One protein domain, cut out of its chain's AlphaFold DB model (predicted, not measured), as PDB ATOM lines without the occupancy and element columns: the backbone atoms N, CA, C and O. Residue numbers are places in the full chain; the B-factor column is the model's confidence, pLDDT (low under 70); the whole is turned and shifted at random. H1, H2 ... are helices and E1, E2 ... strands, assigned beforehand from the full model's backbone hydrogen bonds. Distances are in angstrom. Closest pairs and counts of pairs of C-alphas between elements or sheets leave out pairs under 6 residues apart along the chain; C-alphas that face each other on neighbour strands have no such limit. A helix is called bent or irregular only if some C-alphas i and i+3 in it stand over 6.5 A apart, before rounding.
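Overview. This is residues 42 to 81 of the 564 residues of the protein "BMP/retinoic acid inducible neural specific 3" of Rousettus aegyptiacus (UniProt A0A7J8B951). A helix, H1, and a two-stranded hairpin, E1 and E2, make a rough L: the hairpin stands crosswise at the last end of H1, and the corner lies toward the hairpin's open end, where E1 begins and E2 ends, away from its turn at residues 73 and 74. Residues 54 to 63 of H1 pack on the hairpin, more on E1 than on E2, while the first part of H1 leads away from it; residues 42 to 46 fold back at that far end, and the turn at residues 73 and 74 reaches beyond the place where helix and hairpin meet. The printed part has 40 residues, with one named helix and two named strands in the order H1, E1, E2; the sheet has the order E1, E2 and is antiparallel, and the class is mixed, helices and strands. The whole is only just loose, close to compact, with a radius of gyration of the C-alphas of 10.9 A, and the C-alphas span 28 by 23 by 13 A along their three main axes.

Along the chain. The printed part begins at Gln 42, whose C-alpha is at (-100.614, -31.798, 40.458), and residues 42 to 46 belong to no named element. H1 holds residues 47 to 63, from Asp 47 with its C-alpha at (-93.177, -28.078, 42.679) to Cys 63 with its C-alpha at (-114.924, -20.319, 34.778), and is 24.4 A long from first to last C-alpha. H1 is irregular: C-alphas 48 and 51 are 7.1 A apart. Residues 64 to 66 come between H1 and E1, which holds residues 67 to 72, Gly 67 to Lys 72, and is 15.7 A long. Residues 73 and 74 lead to E2, which holds residues 75 to 80, Asp 75 to Cys 80, and is 15.4 A long. The C-alpha of Cys 80, where E2 ends, is at (-113.597, -12.508, 33.573), and Gly 81 is the last printed residue.

Arrangement. In the backbone of H1, 11 of 13 O i to N i+4 pairs are within hydrogen-bond range. H1 and E1 have 10 pairs of C-alphas within 8 A, and the closest C-alphas are those of Ser 59 and Phe 69, 4.7 A apart. The centres of H1 and E1 are 10.4 A apart. H1 and E2 have 3 pairs of C-alphas within 8 A, and the closest are those of Cys 63 and Cys 78, 5.7 A apart. The centres of H1 and E2 are 13.7 A apart. Within 10 A, H1 has 23 pairs of C-alphas with E1 and 11 with E2, made by residues 54 to 63 of H1. E1 and E2 are a hairpin of antiparallel neighbour strands, with an angle of 155 degrees between their N-to-C directions. Among the C-alphas that face each other are those of Phe 69 and Cys 78, 4.5 A apart, and those of Cys 71 and Cys 76, 4.0 A apart. N 70 and O 77 are within hydrogen-bond range at 2.8 A, and so are N 79 and O 68 at 2.7 A.

Size, cuts and confidence. The two C-alphas farthest apart are those of Leu 44, before H1, and Asp 73, between E1 and E2, at 29.6 A. The first and last printed C-alphas, those of Gln 42 and Gly 81, are 24.8 A apart. The printed part runs from residue 42 to residue 81 without a cut. The links from H1 to E1 and from E1 to E2 are both tight, with 3 and 2 residues between the elements, and no link is long. The mean pLDDT of the printed part is 86.0, and no printed residue is under 70. The mean pLDDT is 85 for H1, 88 for E1 and 87 for E2.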
ATOM      1  N   GLN A  42    -101.676 -32.704  40.026       81.94
ATOM      2  CA  GLN A  42    -100.614 -31.798  40.458       81.94
ATOM      3  C   GLN A  42     -99.465 -32.513  41.179       81.94
ATOM      4  O   GLN A  42     -98.334 -32.065  41.077       81.94
ATOM      5  N   ALA A  43     -99.713 -33.643  41.851       84.56
ATOM      6  CA  ALA A  43     -98.671 -34.382  42.570       84.56
ATOM      7  C   ALA A  43     -97.612 -35.009  41.643       84.56
ATOM      8  O   ALA A  43     -96.550 -35.414  42.107       84.56
ATOM      9  N   LEU A  44     -97.901 -35.101  40.340       87.25
ATOM     10  CA  LEU A  44     -96.974 -35.592  39.319       87.25
ATOM     11  C   LEU A  44     -96.157 -34.462  38.672       87.25
ATOM     12  O   LEU A  44     -95.288 -34.733  37.842       87.25
ATOM     13  N   LEU A  45     -96.443 -33.201  39.011       86.69
ATOM     14  CA  LEU A  45     -95.792 -32.031  38.430       86.69
ATOM     15  C   LEU A  45     -94.654 -31.522  39.331       86.69
ATOM     16  O   LEU A  45     -94.754 -31.609  40.557       86.69
ATOM     17  N   PRO A  46     -93.590 -30.934  38.751       90.25
ATOM     18  CA  PRO A  46     -92.568 -30.227  39.518       90.25
ATOM     19  C   PRO A  46     -93.175 -29.152  40.429       90.25
ATOM     20  O   PRO A  46     -94.098 -28.459  40.002       90.25
ATOM     21  N   ASP A  47     -92.625 -28.964  41.634       87.69
ATOM     22  CA  ASP A  47     -93.177 -28.078  42.679       87.69
ATOM     23  C   ASP A  47     -93.556 -26.680  42.167       87.69
ATOM     24  O   ASP A  47     -94.636 -26.173  42.461       87.69
ATOM     25  N   TYR A  48     -92.724 -26.086  41.307       87.19
ATOM     26  CA  TYR A  48     -92.955 -24.752  40.739       87.19
ATOM     27  C   TYR A  48     -94.155 -24.657  39.768       87.19
ATOM     28  O   TYR A  48     -94.562 -23.551  39.408       87.19
ATOM     29  N   LEU A  49     -94.713 -25.788  39.315       88.25
ATOM     30  CA  LEU A  49     -95.879 -25.857  38.420       88.25
ATOM     31  C   LEU A  49     -97.159 -26.320  39.111       88.25
ATOM     32  O   LEU A  49     -98.234 -26.124  38.543       88.25
ATOM     33  N   GLN A  50     -97.072 -26.919  40.300       86.94
ATOM     34  CA  GLN A  50     -98.233 -27.516  40.966       86.94
ATOM     35  C   GLN A  50     -99.332 -26.477  41.211       86.94
ATOM     36  O   GLN A  50    -100.480 -26.692  40.825       86.94
ATOM     37  N   GLU A  51     -98.970 -25.319  41.765       85.81
ATOM     38  CA  GLU A  51     -99.906 -24.226  42.052       85.81
ATOM     39  C   GLU A  51    -100.558 -23.678  40.773       85.81
ATOM     40  O   GLU A  51    -101.781 -23.560  40.692       85.81
ATOM     41  N   ARG A  52     -99.762 -23.437  39.723       86.25
ATOM     42  CA  ARG A  52    -100.265 -22.948  38.427       86.25
ATOM     43  C   ARG A  52    -101.202 -23.944  37.753       86.25
ATOM     44  O   ARG A  52    -102.186 -23.533  37.144       86.25
ATOM     45  N   PHE A  53    -100.909 -25.239  37.854       89.06
ATOM     46  CA  PHE A  53    -101.773 -26.280  37.312       89.06
ATOM     47  C   PHE A  53    -103.121 -26.318  38.034       89.06
ATOM     48  O   PHE A  53    -104.155 -26.364  37.376       89.06
ATOM     49  N   VAL A  54    -103.124 -26.240  39.370       85.69
ATOM     50  CA  VAL A  54    -104.366 -26.187  40.156       85.69
ATOM     51  C   VAL A  54    -105.169 -24.930  39.814       85.69
ATOM     52  O   VAL A  54    -106.363 -25.034  39.550       85.69
ATOM     53  N   GLN A  55    -104.521 -23.765  39.727       83.81
ATOM     54  CA  GLN A  55    -105.157 -22.507  39.320       83.81
ATOM     55  C   GLN A  55    -105.808 -22.620  37.929       83.81
ATOM     56  O   GLN A  55    -106.962 -22.229  37.744       83.81
ATOM     57  N   ALA A  56    -105.089 -23.180  36.952       85.25
ATOM     58  CA  ALA A  56    -105.583 -23.363  35.589       85.25
ATOM     59  C   ALA A  56    -106.731 -24.380  35.524       85.25
ATOM     60  O   ALA A  56    -107.729 -24.133  34.851       85.25
ATOM     61  N   ALA A  57    -106.629 -25.490  36.260       84.88
ATOM     62  CA  ALA A  57    -107.682 -26.498  36.343       84.88
ATOM     63  C   ALA A  57    -108.959 -25.934  36.986       84.88
ATOM     64  O   ALA A  57    -110.051 -26.140  36.463       84.88
ATOM     65  N   LEU A  58    -108.837 -25.168  38.075       84.69
ATOM     66  CA  LEU A  58    -109.977 -24.498  38.708       84.69
ATOM     67  C   LEU A  58    -110.588 -23.429  37.797       84.69
ATOM     68  O   LEU A  58    -111.806 -23.335  37.715       84.69
ATOM     69  N   SER A  59    -109.769 -22.676  37.060       83.81
ATOM     70  CA  SER A  59    -110.248 -21.701  36.068       83.81
ATOM     71  C   SER A  59    -110.978 -22.379  34.901       83.81
ATOM     72  O   SER A  59    -112.013 -21.901  34.444       83.81
ATOM     73  N   TYR A  60    -110.494 -23.537  34.449       83.31
ATOM     74  CA  TYR A  60    -111.171 -24.338  33.431       83.31
ATOM     75  C   TYR A  60    -112.533 -24.846  33.927       83.31
ATOM     76  O   TYR A  60    -113.532 -24.679  33.236       83.31
ATOM     77  N   ILE A  61    -112.581 -25.422  35.134       79.62
ATOM     78  CA  ILE A  61    -113.787 -26.060  35.691       79.62
ATOM     79  C   ILE A  61    -114.827 -25.030  36.152       79.62
ATOM     80  O   ILE A  61    -116.012 -25.198  35.888       79.62
ATOM     81  N   ALA A  62    -114.408 -23.989  36.874       79.94
ATOM     82  CA  ALA A  62    -115.320 -23.029  37.495       79.94
ATOM     83  C   ALA A  62    -115.669 -21.845  36.581       79.94
ATOM     84  O   ALA A  62    -116.736 -21.261  36.740       79.94
ATOM     85  N   CYS A  63    -114.783 -21.495  35.641       83.69
ATOM     86  CA  CYS A  63    -114.924 -20.319  34.778       83.69
ATOM     87  C   CYS A  63    -115.039 -20.668  33.290       83.69
ATOM     88  O   CYS A  63    -114.961 -19.762  32.467       83.69
ATOM     89  N   ASN A  64    -115.150 -21.951  32.918       84.62
ATOM     90  CA  ASN A  64    -115.195 -22.418  31.523       84.62
ATOM     91  C   ASN A  64    -114.055 -21.877  30.633       84.62
ATOM     92  O   ASN A  64    -114.214 -21.732  29.425       84.62
ATOM     93  N   SER A  65    -112.878 -21.597  31.208       82.69
ATOM     94  CA  SER A  65    -111.750 -20.931  30.519       82.69
ATOM     95  C   SER A  65    -112.025 -19.500  30.030       82.69
ATOM     96  O   SER A  65    -111.260 -18.960  29.232       82.69
ATOM     97  N   GLU A  66    -113.090 -18.863  30.509       87.94
ATOM     98  CA  GLU A  66    -113.468 -17.487  30.167       87.94
ATOM     99  C   GLU A  66    -112.857 -16.444  31.125       87.94
ATOM    100  O   GLU A  66    -112.991 -15.235  30.916       87.94
ATOM    101  N   GLY A  67    -112.155 -16.895  32.169       88.00
ATOM    102  CA  GLY A  67    -111.504 -16.056  33.172       88.00
ATOM    103  C   GLY A  67    -110.621 -16.847  34.138       88.00
ATOM    104  O   GLY A  67    -110.525 -18.070  34.041       88.00
ATOM    105  N   GLU A  68    -109.985 -16.144  35.077       89.81
ATOM    106  CA  GLU A  68    -109.129 -16.737  36.117       89.81
ATOM    107  C   GLU A  68    -109.890 -16.915  37.435       89.81
ATOM    108  O   GLU A  68    -110.538 -15.987  37.911       89.81
ATOM    109  N   PHE A  69    -109.799 -18.085  38.063       88.69
ATOM    110  CA  PHE A  69    -110.451 -18.348  39.349       88.69
ATOM    111  C   PHE A  69    -109.682 -17.704  40.516       88.69
ATOM    112  O   PHE A  69    -108.490 -17.952  40.691       88.69
ATOM    113  N   ILE A  70    -110.362 -16.893  41.330       89.19
ATOM    114  CA  ILE A  70    -109.793 -16.152  42.466       89.19
ATOM    115  C   ILE A  70    -110.672 -16.360  43.700       89.19
ATOM    116  O   ILE A  70    -111.888 -16.200  43.633       89.19
ATOM    117  N   CYS A  71    -110.055 -16.650  44.846       86.12
ATOM    118  CA  CYS A  71    -110.720 -16.701  46.146       86.12
ATOM    119  C   CYS A  71    -110.145 -15.638  47.080       86.12
ATOM    120  O   CYS A  71    -108.931 -15.562  47.265       86.12
ATOM    121  N   LYS A  72    -111.011 -14.837  47.703       87.19
ATOM    122  CA  LYS A  72    -110.633 -13.846  48.715       87.19
ATOM    123  C   LYS A  72    -111.686 -13.809  49.817       87.19
ATOM    124  O   LYS A  72    -112.873 -13.782  49.514       87.19
ATOM    125  N   ASP A  73    -111.260 -13.808  51.080       84.56
ATOM    126  CA  ASP A  73    -112.146 -13.686  52.250       84.56
ATOM    127  C   ASP A  73    -113.325 -14.694  52.246       84.56
ATOM    128  O   ASP A  73    -114.468 -14.333  52.514       84.56
ATOM    129  N   ASN A  74    -113.050 -15.967  51.919       84.19
ATOM    130  CA  ASN A  74    -114.039 -17.052  51.740       84.19
ATOM    131  C   ASN A  74    -115.065 -16.855  50.603       84.19
ATOM    132  O   ASN A  74    -116.057 -17.580  50.539       84.19
ATOM    133  N   ASP A  75    -114.830 -15.923  49.682       81.12
ATOM    134  CA  ASP A  75    -115.656 -15.701  48.498       81.12
ATOM    135  C   ASP A  75    -114.823 -15.996  47.241       81.12
ATOM    136  O   ASP A  75    -113.742 -15.435  47.065       81.12
ATOM    137  N   CYS A  76    -115.287 -16.900  46.376       85.94
ATOM    138  CA  CYS A  76    -114.566 -17.329  45.173       85.94
ATOM    139  C   CYS A  76    -115.327 -16.945  43.903       85.94
ATOM    140  O   CYS A  76    -116.554 -17.043  43.863       85.94
ATOM    141  N   TRP A  77    -114.615 -16.500  42.868       88.62
ATOM    142  CA  TRP A  77    -115.200 -16.060  41.600       88.62
ATOM    143  C   TRP A  77    -114.205 -16.061  40.447       88.62
ATOM    144  O   TRP A  77    -113.001 -16.182  40.646       88.62
ATOM    145  N   CYS A  78    -114.713 -15.856  39.238       88.75
ATOM    146  CA  CYS A  78    -113.911 -15.734  38.034       88.75
ATOM    147  C   CYS A  78    -113.586 -14.267  37.743       88.75
ATOM    148  O   CYS A  78    -114.475 -13.424  37.621       88.75
ATOM    149  N   HIS A  79    -112.313 -13.926  37.608       90.00
ATOM    150  CA  HIS A  79    -111.903 -12.682  36.982       90.00
ATOM    151  C   HIS A  79    -112.068 -12.822  35.468       90.00
ATOM    152  O   HIS A  79    -111.231 -13.418  34.790       90.00
ATOM    153  N   CYS A  80    -113.203 -12.339  34.964       89.50
ATOM    154  CA  CYS A  80    -113.597 -12.508  33.573       89.50
ATOM    155  C   CYS A  80    -112.650 -11.796  32.605       89.50
ATOM    156  O   CYS A  80    -112.281 -10.638  32.810       89.50
ATOM    157  N   GLY A  81    -112.301 -12.474  31.511       87.56
ATOM    158  CA  GLY A  81    -111.548 -11.868  30.423       87.56
ATOM    159  C   GLY A  81    -112.374 -10.814  29.667       87.56
ATOM    160  O   GLY A  81    -113.604 -10.875  29.647       87.56
TER     161      GLY A  81